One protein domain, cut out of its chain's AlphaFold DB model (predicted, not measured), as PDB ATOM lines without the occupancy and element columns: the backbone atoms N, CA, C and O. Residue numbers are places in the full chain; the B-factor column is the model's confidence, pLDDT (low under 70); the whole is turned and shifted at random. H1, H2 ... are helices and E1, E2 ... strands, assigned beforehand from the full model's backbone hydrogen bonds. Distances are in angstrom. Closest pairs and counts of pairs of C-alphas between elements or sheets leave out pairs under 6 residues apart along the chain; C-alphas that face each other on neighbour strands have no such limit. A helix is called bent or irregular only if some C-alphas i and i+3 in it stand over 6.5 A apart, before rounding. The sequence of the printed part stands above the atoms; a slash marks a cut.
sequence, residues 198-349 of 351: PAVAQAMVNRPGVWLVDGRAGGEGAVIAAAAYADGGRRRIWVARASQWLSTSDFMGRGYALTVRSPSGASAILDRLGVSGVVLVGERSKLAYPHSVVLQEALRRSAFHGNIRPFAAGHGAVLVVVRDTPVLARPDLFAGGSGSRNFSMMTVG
ATOM      1  N   PRO A 198     149.525 231.498 214.456       97.38
ATOM      2  CA  PRO A 198     148.697 230.449 213.848       97.38
ATOM      3  C   PRO A 198     148.794 230.408 212.317       97.38
ATOM      4  O   PRO A 198     148.892 229.338 211.722       97.38
ATOM      5  N   ALA A 199     148.830 231.571 211.663       97.19
ATOM      6  CA  ALA A 199     148.938 231.656 210.210       97.19
ATOM      7  C   ALA A 199     150.340 231.261 209.710       97.19
ATOM      8  O   ALA A 199     150.471 230.715 208.613       97.19
ATOM      9  N   VAL A 200     151.381 231.517 210.512       97.94
ATOM     10  CA  VAL A 200     152.740 231.004 210.276       97.94
ATOM     11  C   VAL A 200     152.759 229.481 210.417       97.94
ATOM     12  O   VAL A 200     153.245 228.793 209.525       97.94
ATOM     13  N   ALA A 201     152.174 228.940 211.487       98.12
ATOM     14  CA  ALA A 201     152.092 227.500 211.715       98.12
ATOM     15  C   ALA A 201     151.332 226.780 210.589       98.12
ATOM     16  O   ALA A 201     151.766 225.723 210.140       98.12
ATOM     17  N   GLN A 202     150.263 227.376 210.051       97.94
ATOM     18  CA  GLN A 202     149.562 226.819 208.892       97.94
ATOM     19  C   GLN A 202     150.462 226.734 207.648       97.94
ATOM     20  O   GLN A 202     150.394 225.754 206.907       97.94
ATOM     21  N   ALA A 203     151.341 227.719 207.426       97.38
ATOM     22  CA  ALA A 203     152.330 227.639 206.350       97.38
ATOM     23  C   ALA A 203     153.302 226.464 206.564       97.38
ATOM     24  O   ALA A 203     153.618 225.754 205.609       97.38
ATOM     25  N   MET A 204     153.698 226.202 207.815       98.00
ATOM     26  CA  MET A 204     154.526 225.044 208.180       98.00
ATOM     27  C   MET A 204     153.798 223.708 207.988       98.00
ATOM     28  O   MET A 204     154.407 222.741 207.546       98.00
ATOM     29  N   VAL A 205     152.491 223.647 208.259       97.62
ATOM     30  CA  VAL A 205     151.663 222.456 207.988       97.62
ATOM     31  C   VAL A 205     151.556 222.185 206.487       97.62
ATOM     32  O   VAL A 205     151.646 221.034 206.062       97.62
ATOM     33  N   ASN A 206     151.399 223.235 205.680       96.62
ATOM     34  CA  ASN A 206     151.302 223.116 204.224       96.62
ATOM     35  C   ASN A 206     152.646 222.742 203.577       96.62
ATOM     36  O   ASN A 206     152.673 222.138 202.505       96.62
ATOM     37  N   ARG A 207     153.765 223.096 204.220       96.31
ATOM     38  CA  ARG A 207     155.133 222.774 203.789       96.31
ATOM     39  C   ARG A 207     155.935 222.201 204.968       96.31
ATOM     40  O   ARG A 207     156.780 222.902 205.533       96.31
ATOM     41  N   PRO A 208     155.665 220.942 205.364       96.56
ATOM     42  CA  PRO A 208     156.366 220.308 206.475       96.56
ATOM     43  C   PRO A 208     157.860 220.149 206.186       96.56
ATOM     44  O   PRO A 208     158.273 220.102 205.029       96.56
ATOM     45  N   GLY A 209     158.659 220.027 207.240       96.38
ATOM     46  CA  GLY A 209     160.113 219.930 207.153       96.38
ATOM     47  C   GLY A 209     160.807 220.739 208.240       96.38
ATOM     48  O   GLY A 209     160.238 220.978 209.310       96.38
ATOM     49  N   VAL A 210     162.045 221.149 207.969       97.81
ATOM     50  CA  VAL A 210     162.835 221.975 208.888       97.81
ATOM     51  C   VAL A 210     162.559 223.447 208.619       97.81
ATOM     52  O   VAL A 210     162.738 223.930 207.505       97.81
ATOM     53  N   TRP A 211     162.170 224.175 209.656       98.38
ATOM     54  CA  TRP A 211     161.934 225.608 209.627       98.38
ATOM     55  C   TRP A 211     162.940 226.327 210.512       98.38
ATOM     56  O   TRP A 211     163.141 225.935 211.661       98.38
ATOM     57  N   LEU A 212     163.559 227.388 209.996       98.19
ATOM     58  CA  LEU A 212     164.400 228.272 210.800       98.19
ATOM     59  C   LEU A 212     163.575 229.482 211.244       98.19
ATOM     60  O   LEU A 212     163.006 230.181 210.409       98.19
ATOM     61  N   VAL A 213     163.506 229.741 212.544       98.25
ATOM     62  CA  VAL A 213     162.794 230.896 213.102       98.25
ATOM     63  C   VAL A 213     163.803 231.841 213.733       98.25
ATOM     64  O   VAL A 213     164.632 231.422 214.540       98.25
ATOM     65  N   ASP A 214     163.723 233.107 213.349       98.19
ATOM     66  CA  ASP A 214     164.553 234.208 213.819       98.19
ATOM     67  C   ASP A 214     163.666 235.300 214.416       98.19
ATOM     68  O   ASP A 214     162.666 235.711 213.821       98.19
ATOM     69  N   GLY A 215     164.018 235.776 215.604       96.19
ATOM     70  CA  GLY A 215     163.295 236.848 216.271       96.19
ATOM     71  C   GLY A 215     163.718 236.988 217.723       96.19
ATOM     72  O   GLY A 215     164.562 236.254 218.226       96.19
ATOM     73  N   ARG A 216     163.104 237.916 218.456       94.19
ATOM     74  CA  ARG A 216     163.297 237.961 219.913       94.19
ATOM     75  C   ARG A 216     162.702 236.716 220.566       94.19
ATOM     76  O   ARG A 216     161.782 236.109 220.024       94.19
ATOM     77  N   ALA A 217     163.157 236.392 221.776       90.44
ATOM     78  CA  ALA A 217     162.726 235.195 222.506       90.44
ATOM     79  C   ALA A 217     161.193 235.024 222.584       90.44
ATOM     80  O   ALA A 217     160.690 233.912 222.434       90.44
ATOM     81  N   GLY A 218     160.442 236.119 222.771       91.25
ATOM     82  CA  GLY A 218     158.976 236.083 222.766       91.25
ATOM     83  C   GLY A 218     158.375 235.760 221.393       91.25
ATOM     84  O   GLY A 218     157.413 234.997 221.318       91.25
ATOM     85  N   GLY A 219     158.967 236.299 220.323       93.69
ATOM     86  CA  GLY A 219     158.558 236.068 218.940       93.69
ATOM     87  C   GLY A 219     158.829 234.645 218.466       93.69
ATOM     88  O   GLY A 219     157.918 233.955 218.009       93.69
ATOM     89  N   GLU A 220     160.064 234.178 218.656       95.44
ATOM     90  CA  GLU A 220     160.460 232.805 218.329       95.44
ATOM     91  C   GLU A 220     159.614 231.792 219.109       95.44
ATOM     92  O   GLU A 220     159.074 230.853 218.526       95.44
ATOM     93  N   GLY A 221     159.449 232.009 220.419       95.00
ATOM     94  CA  GLY A 221     158.685 231.117 221.288       95.00
ATOM     95  C   GLY A 221     157.219 230.988 220.873       95.00
ATOM     96  O   GLY A 221     156.687 229.880 220.869       95.00
ATOM     97  N   ALA A 222     156.575 232.088 220.473       96.06
ATOM     98  CA  ALA A 222     155.193 232.063 220.000       96.06
ATOM     99  C   ALA A 222     155.033 231.263 218.698       96.06
ATOM    100  O   ALA A 222     154.110 230.455 218.587       96.06
ATOM    101  N   VAL A 223     155.944 231.445 217.735       97.62
ATOM    102  CA  VAL A 223     155.935 230.692 216.469       97.62
ATOM    103  C   VAL A 223     156.190 229.203 216.715       97.62
ATOM    104  O   VAL A 223     155.451 228.370 216.198       97.62
ATOM    105  N   ILE A 224     157.184 228.860 217.544       97.19
ATOM    106  CA  ILE A 224     157.503 227.466 217.900       97.19
ATOM    107  C   ILE A 224     156.309 226.789 218.581       97.19
ATOM    108  O   ILE A 224     155.956 225.667 218.223       97.19
ATOM    109  N   ALA A 225     155.665 227.464 219.537       97.00
ATOM    110  CA  ALA A 225     154.503 226.924 220.236       97.00
ATOM    111  C   ALA A 225     153.323 226.682 219.283       97.00
ATOM    112  O   ALA A 225     152.710 225.615 219.325       97.00
ATOM    113  N   ALA A 226     153.035 227.635 218.389       98.06
ATOM    114  CA  ALA A 226     151.980 227.486 217.389       98.06
ATOM    115  C   ALA A 226     152.276 226.338 216.410       98.06
ATOM    116  O   ALA A 226     151.380 225.558 216.092       98.06
ATOM    117  N   ALA A 227     153.531 226.193 215.978       98.06
ATOM    118  CA  ALA A 227     153.967 225.101 215.114       98.06
ATOM    119  C   ALA A 227     153.814 223.732 215.793       98.06
ATOM    120  O   ALA A 227     153.259 222.815 215.196       98.06
ATOM    121  N   ALA A 228     154.247 223.605 217.050       97.12
ATOM    122  CA  ALA A 228     154.116 222.368 217.820       97.12
ATOM    123  C   ALA A 228     152.645 221.974 218.035       97.12
ATOM    124  O   ALA A 228     152.290 220.803 217.893       97.12
ATOM    125  N   TYR A 229     151.784 222.955 218.329       97.75
ATOM    126  CA  TYR A 229     150.344 222.739 218.452       97.75
ATOM    127  C   TYR A 229     149.722 222.274 217.126       97.75
ATOM    128  O   TYR A 229     148.992 221.287 217.104       97.75
ATOM    129  N   ALA A 230     150.058 222.937 216.014       97.81
ATOM    130  CA  ALA A 230     149.545 222.595 214.687       97.81
ATOM    131  C   ALA A 230     150.060 221.238 214.164       97.81
ATOM    132  O   ALA A 230     149.341 220.533 213.453       97.81
ATOM    133  N   ASP A 231     151.287 220.849 214.523       97.38
ATOM    134  CA  ASP A 231     151.855 219.539 214.191       97.38
ATOM    135  C   ASP A 231     151.128 218.397 214.919       97.38
ATOM    136  O   ASP A 231     151.022 217.293 214.383       97.38
ATOM    137  N   GLY A 232     150.603 218.650 216.125       95.50
ATOM    138  CA  GLY A 232     149.858 217.661 216.908       95.50
ATOM    139  C   GLY A 232     150.702 216.446 217.313       95.50
ATOM    140  O   GLY A 232     150.171 215.346 217.437       95.50
ATOM    141  N   GLY A 233     152.021 216.620 217.453       91.88
ATOM    142  CA  GLY A 233     152.959 215.554 217.821       91.88
ATOM    143  C   GLY A 233     153.324 214.586 216.690       91.88
ATOM    144  O   GLY A 233     153.981 213.577 216.948       91.88
ATOM    145  N   ARG A 234     152.936 214.876 215.442       94.44
ATOM    146  CA  ARG A 234     153.227 214.043 214.259       94.44
ATOM    147  C   ARG A 234     154.699 214.084 213.835       94.44
ATOM    148  O   ARG A 234     155.104 213.275 213.005       94.44
ATOM    149  N   ARG A 235     155.490 215.014 214.383       92.62
ATOM    150  CA  ARG A 235     156.915 215.236 214.089       92.62
ATOM    151  C   ARG A 235     157.180 215.497 212.602       92.62
ATOM    152  O   ARG A 235     158.210 215.091 212.064       92.62
ATOM    153  N   ARG A 236     156.242 216.170 211.923       95.69
ATOM    154  CA  ARG A 236     156.377 216.576 210.513       95.69
ATOM    155  C   ARG A 236     156.999 217.964 210.388       95.69
ATOM    156  O   ARG A 236     157.596 218.271 209.359       95.69
ATOM    157  N   ILE A 237     156.868 218.788 211.425       97.12
ATOM    158  CA  ILE A 237     157.449 220.128 211.509       97.12
ATOM    159  C   ILE A 237     158.572 220.123 212.545       97.12
ATOM    160  O   ILE A 237     158.370 219.771 213.705       97.12
ATOM    161  N   TRP A 238     159.756 220.558 212.125       96.94
ATOM    162  CA  TRP A 238     160.942 220.687 212.963       96.94
ATOM    163  C   TRP A 238     161.361 222.146 212.990       96.94
ATOM    164  O   TRP A 238     161.659 222.707 211.941       96.94
ATOM    165  N   VAL A 239     161.401 222.775 214.162       96.75
ATOM    166  CA  VAL A 239     161.747 224.198 214.263       96.75
ATOM    167  C   VAL A 239     163.123 224.372 214.892       96.75
ATOM    168  O   VAL A 239     163.349 223.981 216.035       96.75
ATOM    169  N   ALA A 240     164.034 224.989 214.147       96.19
ATOM    170  CA  ALA A 240     165.338 225.431 214.610       96.19
ATOM    171  C   ALA A 240     165.313 226.941 214.890       96.19
ATOM    172  O   ALA A 240     164.693 227.709 214.157       96.19
ATOM    173  N   ARG A 241     166.015 227.386 215.937       96.31
ATOM    174  CA  ARG A 241     166.175 228.816 216.250       96.31
ATOM    175  C   ARG A 241     167.417 229.363 215.558       96.31
ATOM    176  O   ARG A 241     168.495 228.799 215.731       96.31
ATOM    177  N   ALA A 242     167.298 230.468 214.828       96.88
ATOM    178  CA  ALA A 242     168.413 231.064 214.087       96.88
ATOM    179  C   ALA A 242     169.607 231.389 214.998       96.88
ATOM    180  O   ALA A 242     170.753 231.084 214.658       96.88
ATOM    181  N   SER A 243     169.328 231.882 216.206       94.06
ATOM    182  CA  SER A 243     170.340 232.190 217.220       94.06
ATOM    183  C   SER A 243     171.223 231.000 217.623       94.06
ATOM    184  O   SER A 243     172.372 231.216 218.002       94.06
ATOM    185  N   GLN A 244     170.749 229.753 217.490       93.12
ATOM    186  CA  GLN A 244     171.530 228.543 217.795       93.12
ATOM    187  C   GLN A 244     172.473 228.115 216.662       93.12
ATOM    188  O   GLN A 244     173.317 227.241 216.855       93.12
ATOM    189  N   TRP A 245     172.317 228.686 215.473       95.62
ATOM    190  CA  TRP A 245     173.047 228.266 214.277       95.62
ATOM    191  C   TRP A 245     173.938 229.367 213.717       95.62
ATOM    192  O   TRP A 245     175.035 229.095 213.233       95.62
ATOM    193  N   LEU A 246     173.477 230.612 213.816       97.12
ATOM    194  CA  LEU A 246     174.131 231.782 213.235       97.12
ATOM    195  C   LEU A 246     174.859 232.636 214.284       97.12
ATOM    196  O   LEU A 246     175.613 233.550 213.935       97.12
ATOM    197  N   SER A 247     174.671 232.328 215.568       96.00
ATOM    198  CA  SER A 247     175.350 232.998 216.671       96.00
ATOM    199  C   SER A 247     175.680 232.064 217.837       96.00
ATOM    200  O   SER A 247     175.265 230.905 217.904       96.00
ATOM    201  N   THR A 248     176.449 232.602 218.775       93.12
ATOM    202  CA  THR A 248     176.663 232.048 220.106       93.12
ATOM    203  C   THR A 248     176.380 233.127 221.141       93.12
ATOM    204  O   THR A 248     176.720 234.289 220.936       93.12
ATOM    205  N   SER A 249     175.750 232.742 222.242       90.44
ATOM    206  CA  SER A 249     175.582 233.543 223.451       90.44
ATOM    207  C   SER A 249     175.286 232.597 224.612       90.44
ATOM    208  O   SER A 249     174.946 231.428 224.398       90.44
ATOM    209  N   ASP A 250     175.364 233.090 225.843       85.44
ATOM    210  CA  ASP A 250     174.783 232.361 226.967       85.44
ATOM    211  C   ASP A 250     173.244 232.484 226.991       85.44
ATOM    212  O   ASP A 250     172.630 233.137 226.138       85.44
ATOM    213  N   PHE A 251     172.609 231.840 227.975       79.31
ATOM    214  CA  PHE A 251     171.153 231.868 228.164       79.31
ATOM    215  C   PHE A 251     170.593 233.288 228.359       79.31
ATOM    216  O   PHE A 251     169.450 233.560 227.994       79.31
ATOM    217  N   MET A 252     171.407 234.197 228.900       81.25
ATOM    218  CA  MET A 252     171.055 235.592 229.161       81.25
ATOM    219  C   MET A 252     171.410 236.524 227.994       81.25
ATOM    220  O   MET A 252     171.194 237.731 228.088       81.25
ATOM    221  N   GLY A 253     171.936 235.988 226.888       86.88
ATOM    222  CA  GLY A 253     172.378 236.764 225.731       86.88
ATOM    223  C   GLY A 253     173.737 237.450 225.913       86.88
ATOM    224  O   GLY A 253     174.132 238.245 225.060       86.88
ATOM    225  N   ARG A 254     174.475 237.163 226.995       85.19
ATOM    226  CA  ARG A 254     175.834 237.680 227.215       85.19
ATOM    227  C   ARG A 254     176.820 236.964 226.294       85.19
ATOM    228  O   ARG A 254     176.602 235.822 225.883       85.19
ATOM    229  N   GLY A 255     177.913 237.654 225.969       90.88
ATOM    230  CA  GLY A 255     178.942 237.123 225.071       90.88
ATOM    231  C   GLY A 255     178.427 236.857 223.655       90.88
ATOM    232  O   GLY A 255     178.922 235.949 222.993       90.88
ATOM    233  N   TYR A 256     177.411 237.606 223.210       94.25
ATOM    234  CA  TYR A 256     176.853 237.448 221.874       94.25
ATOM    235  C   TYR A 256     177.934 237.642 220.803       94.25
ATOM    236  O   TYR A 256     178.572 238.694 220.728       94.25
ATOM    237  N   ALA A 257     178.095 236.645 219.937       96.06
ATOM    238  CA  ALA A 257     178.984 236.706 218.786       96.06
ATOM    239  C   ALA A 257     178.388 235.955 217.591       96.06
ATOM    240  O   ALA A 257     177.750 234.912 217.737       96.06
ATOM    241  N   LEU A 258     178.627 236.476 216.387       96.69
ATOM    242  CA  LEU A 258     178.262 235.799 215.143       96.69
ATOM    243  C   LEU A 258     179.188 234.606 214.897       96.69
ATOM    244  O   LEU A 258     180.406 234.781 214.804       96.69
ATOM    245  N   THR A 259     178.607 233.420 214.729       95.81
ATOM    246  CA  THR A 259     179.316 232.238 214.209       95.81
ATOM    247  C   THR A 259     179.343 232.253 212.684       95.81
ATOM    248  O   THR A 259     180.281 231.747 212.076       95.81
ATOM    249  N   VAL A 260     178.345 232.892 212.068       96.75
ATOM    250  CA  VAL A 260     178.224 233.079 210.623       96.75
ATOM    251  C   VAL A 260     178.164 234.572 210.323       96.75
ATOM    252  O   VAL A 260     177.268 235.271 210.789       96.75
ATOM    253  N   ARG A 261     179.140 235.073 209.558       97.75
ATOM    254  CA  ARG A 261     179.307 236.514 209.285       97.75
ATOM    255  C   ARG A 261     178.952 236.931 207.861       97.75
ATOM    256  O   ARG A 261     178.985 238.117 207.564       97.75
ATOM    257  N   SER A 262     178.648 235.979 206.983       97.88
ATOM    258  CA  SER A 262     178.370 236.244 205.573       97.88
ATOM    259  C   SER A 262     177.046 235.618 205.125       97.88
ATOM    260  O   SER A 262     176.681 234.544 205.616       97.88
ATOM    261  N   PRO A 263     176.350 236.236 204.151       98.00
ATOM    262  CA  PRO A 263     175.142 235.664 203.561       98.00
ATOM    263  C   PRO A 263     175.372 234.266 202.978       98.00
ATOM    264  O   PRO A 263     174.558 233.375 203.180       98.00
ATOM    265  N   SER A 264     176.518 234.038 202.324       97.69
ATOM    266  CA  SER A 264     176.880 232.724 201.776       97.69
ATOM    267  C   SER A 264     177.038 231.658 202.860       97.69
ATOM    268  O   SER A 264     176.589 230.528 202.683       97.69
ATOM    269  N   GLY A 265     177.623 232.015 204.006       97.00
ATOM    270  CA  GLY A 265     177.719 231.118 205.153       97.00
ATOM    271  C   GLY A 265     176.345 230.783 205.735       97.00
ATOM    272  O   GLY A 265     176.100 229.638 206.104       97.00
ATOM    273  N   ALA A 266     175.424 231.752 205.776       97.62
ATOM    274  CA  ALA A 266     174.062 231.513 206.245       97.62
ATOM    275  C   ALA A 266     173.287 230.617 205.266       97.62
ATOM    276  O   ALA A 266     172.673 229.652 205.713       97.62
ATOM    277  N   SER A 267     173.397 230.849 203.952       97.25
ATOM    278  CA  SER A 267     172.854 229.944 202.926       97.25
ATOM    279  C   SER A 267     173.395 228.521 203.084       97.25
ATOM    280  O   SER A 267     172.606 227.582 203.134       97.25
ATOM    281  N   ALA A 268     174.704 228.351 203.299       96.50
ATOM    282  CA  ALA A 268     175.299 227.031 203.515       96.50
ATOM    283  C   ALA A 268     174.720 226.306 204.746       96.50
ATOM    284  O   ALA A 268     174.539 225.090 204.721       96.50
ATOM    285  N   ILE A 269     174.381 227.032 205.820       96.75
ATOM    286  CA  ILE A 269     173.677 226.460 206.977       96.75
ATOM    287  C   ILE A 269     172.236 226.064 206.620       96.75
ATOM    288  O   ILE A 269     171.805 224.970 206.991       96.75
ATOM    289  N   LEU A 270     171.504 226.914 205.889       97.06
ATOM    290  CA  LEU A 270     170.147 226.604 205.422       97.06
ATOM    291  C   LEU A 270     170.125 225.359 204.523       97.06
ATOM    292  O   LEU A 270     169.186 224.564 204.574       97.06
ATOM    293  N   ASP A 271     171.141 225.184 203.682       96.44
ATOM    294  CA  ASP A 271     171.288 224.021 202.806       96.44
ATOM    295  C   ASP A 271     171.660 222.776 203.607       96.44
ATOM    296  O   ASP A 271     170.992 221.749 203.491       96.44
ATOM    297  N   ARG A 272     172.647 222.890 204.503       95.50
ATOM    298  CA  ARG A 272     173.098 221.796 205.373       95.50
ATOM    299  C   ARG A 272     171.967 221.200 206.211       95.50
ATOM    300  O   ARG A 272     171.925 219.986 206.388       95.50
ATOM    301  N   LEU A 273     171.078 222.033 206.750       96.31
ATOM    302  CA  LEU A 273     169.943 221.584 207.565       96.31
ATOM    303  C   LEU A 273     168.756 221.069 206.740       96.31
ATOM    304  O   LEU A 273     167.837 220.469 207.301       96.31
ATOM    305  N   GLY A 274     168.746 221.322 205.430       96.69
ATOM    306  CA  GLY A 274     167.583 221.075 204.588       96.69
ATOM    307  C   GLY A 274     166.388 221.947 204.975       96.69
ATOM    308  O   GLY A 274     165.270 221.446 205.090       96.69
ATOM    309  N   VAL A 275     166.624 223.242 205.221       97.69
ATOM    310  CA  VAL A 275     165.575 224.185 205.632       97.69
ATOM    311  C   VAL A 275     164.547 224.359 204.515       97.69
ATOM    312  O   VAL A 275     164.867 224.805 203.416       97.69
ATOM    313  N   SER A 276     163.298 224.017 204.819       97.50
ATOM    314  CA  SER A 276     162.137 224.127 203.936       97.50
ATOM    315  C   SER A 276     161.521 225.528 203.961       97.50
ATOM    316  O   SER A 276     160.955 225.970 202.962       97.50
ATOM    317  N   GLY A 277     161.654 226.249 205.077       98.06
ATOM    318  CA  GLY A 277     161.167 227.618 205.206       98.06
ATOM    319  C   GLY A 277     161.840 228.398 206.332       98.06
ATOM    320  O   GLY A 277     162.413 227.826 207.259       98.06
ATOM    321  N   VAL A 278     161.785 229.724 206.241       98.38
ATOM    322  CA  VAL A 278     162.345 230.641 207.240       98.38
ATOM    323  C   VAL A 278     161.288 231.646 207.674       98.38
ATOM    324  O   VAL A 278     160.519 232.159 206.860       98.38
ATOM    325  N   VAL A 279     161.258 231.931 208.972       98.38
ATOM    326  CA  VAL A 279     160.406 232.952 209.579       98.38
ATOM    327  C   VAL A 279     161.299 234.011 210.213       98.38
ATOM    328  O   VAL A 279     162.048 233.686 211.131       98.38
ATOM    329  N   LEU A 280     161.212 235.262 209.756       98.12
ATOM    330  CA  LEU A 280     161.845 236.405 210.426       98.12
ATOM    331  C   LEU A 280     160.772 237.242 211.120       98.12
ATOM    332  O   LEU A 280     159.876 237.776 210.463       98.12
ATOM    333  N   VAL A 281     160.877 237.386 212.435       97.38
ATOM    334  CA  VAL A 281     159.982 238.215 213.243       97.38
ATOM    335  C   VAL A 281     160.665 239.552 213.528       97.38
ATOM    336  O   VAL A 281     161.577 239.641 214.352       97.38
ATOM    337  N   GLY A 282     160.216 240.604 212.841       95.31
ATOM    338  CA  GLY A 282     160.683 241.973 213.045       95.31
ATOM    339  C   GLY A 282     159.738 242.757 213.952       95.31
ATOM    340  O   GLY A 282     158.596 243.017 213.584       95.31
ATOM    341  N   GLU A 283     160.213 243.189 215.118       92.56
ATOM    342  CA  GLU A 283     159.456 244.047 216.040       92.56
ATOM    343  C   GLU A 283     159.887 245.507 215.882       92.56
ATOM    344  O   GLU A 283     161.072 245.803 215.735       92.56
ATOM    345  N   ARG A 284     158.935 246.449 215.952       90.06
ATOM    346  CA  ARG A 284     159.187 247.896 215.781       90.06
ATOM    347  C   ARG A 284     159.966 248.209 214.494       90.06
ATOM    348  O   ARG A 284     160.859 249.054 214.494       90.06
ATOM    349  N   SER A 285     159.654 247.472 213.427       87.75
ATOM    350  CA  SER A 285     160.308 247.568 212.114       87.75
ATOM    351  C   SER A 285     161.824 247.328 212.143       87.75
ATOM    352  O   SER A 285     162.544 247.793 211.264       87.75
ATOM    353  N   LYS A 286     162.324 246.605 213.153       93.44
ATOM    354  CA  LYS A 286     163.735 246.238 213.290       93.44
ATOM    355  C   LYS A 286     163.871 244.727 213.401       93.44
ATOM    356  O   LYS A 286     163.073 244.060 214.059       93.44
ATOM    357  N   LEU A 287     164.910 244.196 212.768       94.25
ATOM    358  CA  LEU A 287     165.324 242.819 212.998       94.25
ATOM    359  C   LEU A 287     165.872 242.670 214.423       94.25
ATOM    360  O   LEU A 287     166.397 243.625 215.002       94.25
ATOM    361  N   ALA A 288     165.718 241.478 214.995       92.50
ATOM    362  CA  ALA A 288     166.009 241.251 216.404       92.50
ATOM    363  C   ALA A 288     167.513 241.298 216.720       92.50
ATOM    364  O   ALA A 288     167.885 241.818 217.775       92.50
ATOM    365  N   TYR A 289     168.358 240.787 215.816       96.31
ATOM    366  CA  TYR A 289     169.786 240.585 216.062       96.31
ATOM    367  C   TYR A 289     170.657 240.835 214.817       96.31
ATOM    368  O   TYR A 289     170.161 240.832 213.691       96.31
ATOM    369  N   PRO A 290     171.987 240.986 214.977       97.38
ATOM    370  CA  PRO A 290     172.905 241.064 213.840       97.38
ATOM    371  C   PRO A 290     172.848 239.849 212.895       97.38
ATOM    372  O   PRO A 290     172.983 240.018 211.687       97.38
ATOM    373  N   HIS A 291     172.613 238.631 213.408       97.56
ATOM    374  CA  HIS A 291     172.499 237.445 212.546       97.56
ATOM    375  C   HIS A 291     171.235 237.467 211.686       97.56
ATOM    376  O   HIS A 291     171.245 236.930 210.582       97.56
ATOM    377  N   SER A 292     170.177 238.139 212.148       98.00
ATOM    378  CA  SER A 292     168.949 238.344 211.388       98.00
ATOM    379  C   SER A 292     169.212 239.102 210.083       98.00
ATOM    380  O   SER A 292     168.614 238.783 209.059       98.00
ATOM    381  N   VAL A 293     170.130 240.080 210.096       97.56
ATOM    382  CA  VAL A 293     170.527 240.846 208.897       97.56
ATOM    383  C   VAL A 293     171.222 239.928 207.891       97.56
ATOM    384  O   VAL A 293     170.818 239.863 206.733       97.56
ATOM    385  N   VAL A 294     172.209 239.154 208.355       98.00
ATOM    386  CA  VAL A 294     172.945 238.183 207.526       98.00
ATOM    387  C   VAL A 294     171.994 237.145 206.921       98.00
ATOM    388  O   VAL A 294     172.094 236.818 205.739       98.00
ATOM    389  N   LEU A 295     171.039 236.654 207.717       98.19
ATOM    390  CA  LEU A 295     170.021 235.709 207.271       98.19
ATOM    391  C   LEU A 295     169.080 236.336 206.234       98.19
ATOM    392  O   LEU A 295     168.816 235.719 205.206       98.19
ATOM    393  N   GLN A 296     168.608 237.565 206.452       97.69
ATOM    394  CA  GLN A 296     167.756 238.262 205.487       97.69
ATOM    395  C   GLN A 296     168.466 238.462 204.139       97.69
ATOM    396  O   GLN A 296     167.860 238.259 203.085       97.69
ATOM    397  N   GLU A 297     169.746 238.828 204.150       97.62
ATOM    398  CA  GLU A 297     170.545 238.952 202.929       97.62
ATOM    399  C   GLU A 297     170.750 237.608 202.221       97.62
ATOM    400  O   GLU A 297     170.674 237.552 200.993       97.62
ATOM    401  N   ALA A 298     170.963 236.526 202.974       97.75
ATOM    402  CA  ALA A 298     171.071 235.177 202.423       97.75
ATOM    403  C   ALA A 298     169.781 234.760 201.705       97.75
ATOM    404  O   ALA A 298     169.830 234.252 200.583       97.75
ATOM    405  N   LEU A 299     168.622 235.044 202.308       97.31
ATOM    406  CA  LEU A 299     167.310 234.749 201.727       97.31
ATOM    407  C   LEU A 299     167.067 235.507 200.419       97.31
ATOM    408  O   LEU A 299     166.565 234.914 199.473       97.31
ATOM    409  N   ARG A 300     167.488 236.776 200.325       96.56
ATOM    410  CA  ARG A 300     167.370 237.575 199.088       96.56
ATOM    411  C   ARG A 300     168.178 237.017 197.913       96.56
ATOM    412  O   ARG A 300     167.863 237.328 196.772       96.56
ATOM    413  N   ARG A 301     169.238 236.249 198.184       94.25
ATOM    414  CA  ARG A 301     170.132 235.662 197.166       94.25
ATOM    415  C   ARG A 301     169.827 234.193 196.863       94.25
ATOM    416  O   ARG A 301     170.508 233.601 196.033       94.25
ATOM    417  N   SER A 302     168.867 233.599 197.564       91.75
ATOM    418  CA  SER A 302     168.565 232.167 197.507       91.75
ATOM    419  C   SER A 302     167.191 231.923 196.871       91.75
ATOM    420  O   SER A 302     166.398 232.848 196.725       91.75
ATOM    421  N   ALA A 303     166.885 230.668 196.532       92.44
ATOM    422  CA  ALA A 303     165.592 230.242 195.975       92.44
ATOM    423  C   ALA A 303     164.484 230.169 197.050       92.44
ATOM    424  O   ALA A 303     163.895 229.115 197.293       92.44
ATOM    425  N   PHE A 304     164.288 231.266 197.784       95.62
ATOM    426  CA  PHE A 304     163.242 231.420 198.787       95.62
ATOM    427  C   PHE A 304     162.271 232.512 198.343       95.62
ATOM    428  O   PHE A 304     162.668 233.658 198.141       95.62
ATOM    429  N   HIS A 305     160.987 232.178 198.267       95.75
ATOM    430  CA  HIS A 305     159.913 233.131 198.002       95.75
ATOM    431  C   HIS A 305     159.026 233.263 199.231       95.75
ATOM    432  O   HIS A 305     158.852 232.325 200.011       95.75
ATOM    433  N   GLY A 306     158.435 234.432 199.427       94.19
ATOM    434  CA  GLY A 306     157.596 234.636 200.590       94.19
ATOM    435  C   GLY A 306     156.919 235.979 200.624       94.19
ATOM    436  O   GLY A 306     157.093 236.815 199.742       94.19
ATOM    437  N   ASN A 307     156.144 236.165 201.683       95.69
ATOM    438  CA  ASN A 307     155.346 237.358 201.890       95.69
ATOM    439  C   ASN A 307     155.678 237.966 203.250       95.69
ATOM    440  O   ASN A 307     155.857 237.253 204.242       95.69
ATOM    441  N   ILE A 308     155.724 239.295 203.289       96.44
ATOM    442  CA  ILE A 308     155.776 240.058 204.533       96.44
ATOM    443  C   ILE A 308     154.341 240.253 205.007       96.44
ATOM    444  O   ILE A 308     153.487 240.714 204.251       96.44
ATOM    445  N   ARG A 309     154.075 239.906 206.261       95.81
ATOM    446  CA  ARG A 309     152.781 240.101 206.910       95.81
ATOM    447  C   ARG A 309     152.952 241.098 208.053       95.81
ATOM    448  O   ARG A 309     153.664 240.768 209.002       95.81
ATOM    449  N   PRO A 310     152.361 242.302 207.985       96.38
ATOM    450  CA  PRO A 310     152.359 243.201 209.132       96.38
ATOM    451  C   PRO A 310     151.621 242.544 210.303       96.38
ATOM    452  O   PRO A 310     150.726 241.721 210.097       96.38
ATOM    453  N   PHE A 311     152.004 242.888 211.530       95.25
ATOM    454  CA  PHE A 311     151.259 242.447 212.709       95.25
ATOM    455  C   PHE A 311     149.837 243.017 212.675       95.25
ATOM    456  O   PHE A 311     149.651 244.186 212.337       95.25
ATOM    457  N   ALA A 312     148.838 242.213 213.052       94.31
ATOM    458  CA  ALA A 312     147.454 242.691 213.136       94.31
ATOM    459  C   ALA A 312     147.265 243.695 214.288       94.31
ATOM    460  O   ALA A 312     146.431 244.593 214.210       94.31
ATOM    461  N   ALA A 313     148.078 243.564 215.339       92.94
ATOM    462  CA  ALA A 313     148.164 244.494 216.455       92.94
ATOM    463  C   ALA A 313     149.633 244.761 216.811       92.94
ATOM    464  O   ALA A 313     150.453 243.843 216.818       92.94
ATOM    465  N   GLY A 314     149.961 246.010 217.150       90.81
ATOM    466  CA  GLY A 314     151.326 246.445 217.460       90.81
ATOM    467  C   GLY A 314     152.165 246.796 216.224       90.81
ATOM    468  O   GLY A 314     151.699 246.751 215.090       90.81
ATOM    469  N   HIS A 315     153.426 247.177 216.443       92.38
ATOM    470  CA  HIS A 315     154.337 247.589 215.370       92.38
ATOM    471  C   HIS A 315     155.325 246.475 215.021       92.38
ATOM    472  O   HIS A 315     156.148 246.087 215.857       92.38
ATOM    473  N   GLY A 316     155.296 246.014 213.775       94.50
ATOM    474  CA  GLY A 316     156.235 245.029 213.250       94.50
ATOM    475  C   GLY A 316     155.642 244.203 212.116       94.50
ATOM    476  O   GLY A 316     154.547 244.486 211.627       94.50
ATOM    477  N   ALA A 317     156.394 243.198 211.683       96.88
ATOM    478  CA  ALA A 317     155.981 242.283 210.633       96.88
ATOM    479  C   ALA A 317     156.661 240.919 210.786       96.88
ATOM    480  O   ALA A 317     157.764 240.808 211.325       96.88
ATOM    481  N   VAL A 318     156.013 239.884 210.257       97.44
ATOM    482  CA  VAL A 318     156.611 238.565 210.047       97.44
ATOM    483  C   VAL A 318     156.878 238.370 208.562       97.44
ATOM    484  O   VAL A 318     155.962 238.447 207.746       97.44
ATOM    485  N   LEU A 319     158.124 238.077 208.204       97.56
ATOM    486  CA  LEU A 319     158.464 237.544 206.889       97.56
ATOM    487  C   LEU A 319     158.408 236.020 206.960       97.56
ATOM    488  O   LEU A 319     159.150 235.418 207.732       97.56
ATOM    489  N   VAL A 320     157.557 235.405 206.141       97.81
ATOM    490  CA  VAL A 320     157.508 233.948 205.972       97.81
ATOM    491  C   VAL A 320     157.964 233.628 204.562       97.81
ATOM    492  O   VAL A 320     157.288 234.010 203.606       97.81
ATOM    493  N   VAL A 321     159.093 232.935 204.441       97.81
ATOM    494  CA  VAL A 321     159.631 232.475 203.159       97.81
ATOM    495  C   VAL A 321     159.722 230.957 203.120       97.81
ATOM    496  O   VAL A 321     159.995 230.310 204.130       97.81
ATOM    497  N   VAL A 322     159.503 230.389 201.943       97.50
ATOM    498  CA  VAL A 322     159.543 228.955 201.661       97.50
ATOM    499  C   VAL A 322     160.515 228.732 200.514       97.50
ATOM    500  O   VAL A 322     160.594 229.548 199.597       97.50
ATOM    501  N   ARG A 323     161.283 227.646 200.578       96.19
ATOM    502  CA  ARG A 323     162.198 227.270 199.501       96.19
ATOM    503  C   ARG A 323     161.407 226.744 198.296       96.19
ATOM    504  O   ARG A 323     160.488 225.944 198.467       96.19
ATOM    505  N   ASP A 324     161.776 227.167 197.089       93.88
ATOM    506  CA  ASP A 324     161.149 226.714 195.835       93.88
ATOM    507  C   ASP A 324     161.314 225.208 195.626       93.88
ATOM    508  O   ASP A 324     160.364 224.485 195.318       93.88
ATOM    509  N   THR A 325     162.541 224.738 195.827       90.44
ATOM    510  CA  THR A 325     162.926 223.351 195.620       90.44
ATOM    511  C   THR A 325     162.840 222.564 196.927       90.44
ATOM    512  O   THR A 325     163.357 223.003 197.961       90.44
ATOM    513  N   PRO A 326     162.203 221.380 196.919       87.31
ATOM    514  CA  PRO A 326     162.271 220.465 198.047       87.31
ATOM    515  C   PRO A 326     163.727 220.110 198.353       87.31
ATOM    516  O   PRO A 326     164.494 219.772 197.452       87.31
ATOM    517  N   VAL A 327     164.102 220.157 199.628       91.44
ATOM    518  CA  VAL A 327     165.417 219.711 200.099       91.44
ATOM    519  C   VAL A 327     165.212 218.689 201.204       91.44
ATOM    520  O   VAL A 327     164.284 218.804 202.005       91.44
ATOM    521  N   LEU A 328     166.072 217.671 201.228       93.31
ATOM    522  CA  LEU A 328     166.039 216.634 202.249       93.31
ATOM    523  C   LEU A 328     166.329 217.247 203.624       93.31
ATOM    524  O   LEU A 328     167.440 217.705 203.885       93.31
ATOM    525  N   ALA A 329     165.326 217.235 204.497       93.44
ATOM    526  CA  ALA A 329     165.445 217.690 205.876       93.44
ATOM    527  C   ALA A 329     166.474 216.851 206.652       93.44
ATOM    528  O   ALA A 329     166.477 215.621 206.564       93.44
ATOM    529  N   ARG A 330     167.311 217.516 207.459       94.12
ATOM    530  CA  ARG A 330     168.355 216.886 208.285       94.12
ATOM    531  C   ARG A 330     168.156 217.165 209.783       94.12
ATOM    532  O   ARG A 330     168.979 217.850 210.398       94.12
ATOM    533  N   PRO A 331     167.061 216.673 210.402       90.06
ATOM    534  CA  PRO A 331     166.802 216.870 211.832       90.06
ATOM    535  C   PRO A 331     167.854 216.183 212.720       90.06
ATOM    536  O   PRO A 331     168.062 216.602 213.858       90.06
ATOM    537  N   ASP A 332     168.572 215.186 212.189       91.38
ATOM    538  CA  ASP A 332     169.723 214.537 212.830       91.38
ATOM    539  C   ASP A 332     170.819 215.536 213.230       91.38
ATOM    540  O   ASP A 332     171.535 215.328 214.208       91.38
ATOM    541  N   LEU A 333     170.919 216.666 212.524       90.00
ATOM    542  CA  LEU A 333     171.929 217.680 212.793       90.00
ATOM    543  C   LEU A 333     171.573 218.614 213.954       90.00
ATOM    544  O   LEU A 333     172.440 219.370 214.387       90.00
ATOM    545  N   PHE A 334     170.355 218.575 214.506       86.81
ATOM    546  CA  PHE A 334     169.931 219.508 215.564       86.81
ATOM    547  C   PHE A 334     170.776 219.433 216.839       86.81
ATOM    548  O   PHE A 334     170.960 220.442 217.519       86.81
ATOM    549  N   ALA A 335     171.384 218.278 217.109       83.56
ATOM    550  CA  ALA A 335     172.346 218.108 218.193       83.56
ATOM    551  C   ALA A 335     173.682 218.849 217.965       83.56
ATOM    552  O   ALA A 335     174.506 218.900 218.875       83.56
ATOM    553  N   GLY A 336     173.917 219.440 216.790       82.25
ATOM    554  CA  GLY A 336     175.144 220.161 216.441       82.25
ATOM    555  C   GLY A 336     175.103 221.686 216.614       82.25
ATOM    556  O   GLY A 336     176.138 222.326 216.415       82.25
ATOM    557  N   GLY A 337     173.951 222.275 216.953       80.75
ATOM    558  CA  GLY A 337     173.814 223.724 217.163       80.75
ATOM    559  C   GLY A 337     174.630 224.248 218.358       80.75
ATOM    560  O   GLY A 337     175.011 223.507 219.259       80.75
ATOM    561  N   SER A 338     174.889 225.554 218.429       77.12
ATOM    562  CA  SER A 338     175.597 226.149 219.577       77.12
ATOM    563  C   SER A 338     174.852 225.907 220.900       77.12
ATOM    564  O   SER A 338     175.473 225.639 221.928       77.12
ATOM    565  N   GLY A 339     173.514 225.887 220.861       62.12
ATOM    566  CA  GLY A 339     172.672 225.596 222.023       62.12
ATOM    567  C   GLY A 339     172.805 224.168 222.570       62.12
ATOM    568  O   GLY A 339     172.704 223.974 223.780       62.12
ATOM    569  N   SER A 340     173.072 223.169 221.724       60.78
ATOM    570  CA  SER A 340     173.220 221.776 222.168       60.78
ATOM    571  C   SER A 340     174.584 221.512 222.801       60.78
ATOM    572  O   SER A 340     174.662 220.710 223.729       60.78
ATOM    573  N   ARG A 341     175.638 222.236 222.391       62.09
ATOM    574  CA  ARG A 341     176.952 222.180 223.057       62.09
ATOM    575  C   ARG A 341     176.873 222.620 224.515       62.09
ATOM    576  O   ARG A 341     177.512 222.010 225.369       62.09
ATOM    577  N   ASN A 342     176.058 223.634 224.811       57.16
ATOM    578  CA  ASN A 342     175.806 224.062 226.187       57.16
ATOM    579  C   ASN A 342     175.115 222.952 226.989       57.16
ATOM    580  O   ASN A 342     175.519 222.676 228.113       57.16
ATOM    581  N   PHE A 343     174.137 222.260 226.396       54.12
ATOM    582  CA  PHE A 343     173.462 221.143 227.056       54.12
ATOM    583  C   PHE A 343     174.406 219.953 227.288       54.12
ATOM    584  O   PHE A 343     174.466 219.433 228.398       54.12
ATOM    585  N   SER A 344     175.212 219.569 226.292       58.84
ATOM    586  CA  SER A 344     176.187 218.484 226.449       58.84
ATOM    587  C   SER A 344     177.274 218.825 227.470       58.84
ATOM    588  O   SER A 344     177.649 217.974 228.270       58.84
ATOM    589  N   MET A 345     177.752 220.074 227.512       60.44
ATOM    590  CA  MET A 345     178.684 220.523 228.556       60.44
ATOM    591  C   MET A 345     178.044 220.493 229.952       60.44
ATOM    592  O   MET A 345     178.726 220.200 230.932       60.44
ATOM    593  N   MET A 346     176.734 220.741 230.055       51.84
ATOM    594  CA  MET A 346     176.002 220.651 231.321       51.84
ATOM    595  C   MET A 346     175.824 219.203 231.805       51.84
ATOM    596  O   MET A 346     175.848 218.982 233.016       51.84
ATOM    597  N   THR A 347     175.700 218.223 230.901       52.34
ATOM    598  CA  THR A 347     175.445 216.810 231.248       52.34
ATOM    599  C   THR A 347     176.692 215.928 231.342       52.34
ATOM    600  O   THR A 347     176.641 214.889 231.990       52.34
ATOM    601  N   VAL A 348     177.813 216.289 230.705       54.09
ATOM    602  CA  VAL A 348     179.006 215.412 230.600       54.09
ATOM    603  C   VAL A 348     179.954 215.512 231.814       54.09
ATOM    604  O   VAL A 348     180.879 214.721 231.949       54.09
ATOM    605  N   GLY A 349     179.698 216.410 232.769       49.31
ATOM    606  CA  GLY A 349     180.554 216.617 233.948       49.31
ATOM    607  C   GLY A 349     180.362 215.656 235.135       49.31
ATOM    608  O   GLY A 349     180.606 216.085 236.260       49.31
TER     609      GLY A 349
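This is residues 198 to 349 of the 351 residues of an uncharacterized protein of hydrothermal vent metagenome (UniProt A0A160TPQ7). A twisted sheet of five strands forms the middle of three layers, with H1 and H2 packed on one face and H5 on the other, where H4 meets H5. H7, off the sheet, ends far from this body. The printed part has 152 residues, with seven named helices and five named strands that follow each other along the chain as H1 E1 H2 E2 H3 H4 E3 H5 E4 E5 H6 H7; the class is mixed, helices and strands. The sheet, also mixed, runs E2 E1 E3 E5 E4. The whole is compact, radius of gyration of the C-alphas 14.7 A, spanning 45 by 34 by 29 A.

Start in the sheet with E3, residues 275 to 283, 23.2 A long, from C-alpha 275 at (165.575, 224.185, 205.632). Beside it look for E1, residues 209 to 214, and E5, residues 316 to 323, 23.2 A; the edge strands are E2, residues 237 to 241, and E4, residues 304 to 310, 19.1 A. Find H1 at residues 198 to 206, from (148.697, 230.449, 213.848), and H2 at 217 to 231, 20.8 A. Next come H3, residues 243 to 246, H4, residues 263 to 272, and H5, residues 290 to 300, 16.1 A. H6, residues 331 to 336, is only just irregular, C-alphas 332 and 335 being 7.0 A apart. H7, residues 338 to 347, ends at (175.445, 216.810, 231.248).

E1 is parallel to E3, with N 214 and O 279 2.8 A apart, and to E2, with N 211 and O 238 2.8 A apart. E5 is antiparallel to E3, N 278 to O 321 at 2.8 A, and forms a hairpin with E4, N 309 to O 318 at 2.8 A. E1, H2, E2 make a strand-helix-strand unit, two parallel neighbours joined through a helix, with a right-handed crossover. Split units, with a strand between, are E2, H3 H4, E3 and E3, H5, E4, both right-handed. H1 and H2 are on the same face, at heights of 8.2 A and 8.3 A, and touch at C-alphas 201 and 227, 4.6 A. H5 is on the opposite face, height 9.8 A, and touches H4, about perpendicular at 77 degrees, closest at C-alphas 263 and 298, 4.3 A. H3, H4 and H6 only graze the sheet. H3 and H7 only just touch, with 3 pairs of C-alphas within 8 A, closest 244 and 338, 5.0 A. Every O i to N i+4 pair is within hydrogen-bond range in H1, H2 and H4; H5 has 6 of 7, H7 5 of 6, H6 0 of 2 but 2 of 3 O i to N i+3 pairs, and H3 is too short.

The C-alphas farthest apart, Ala 312 and Gly 349, are 47.0 A apart. The printed part has no cut. The long link is H3 to H4, where residues 247 to 248 pair antiparallel with 257 to 258. Residues 339 to 349 of the model are under 70 in pLDDT.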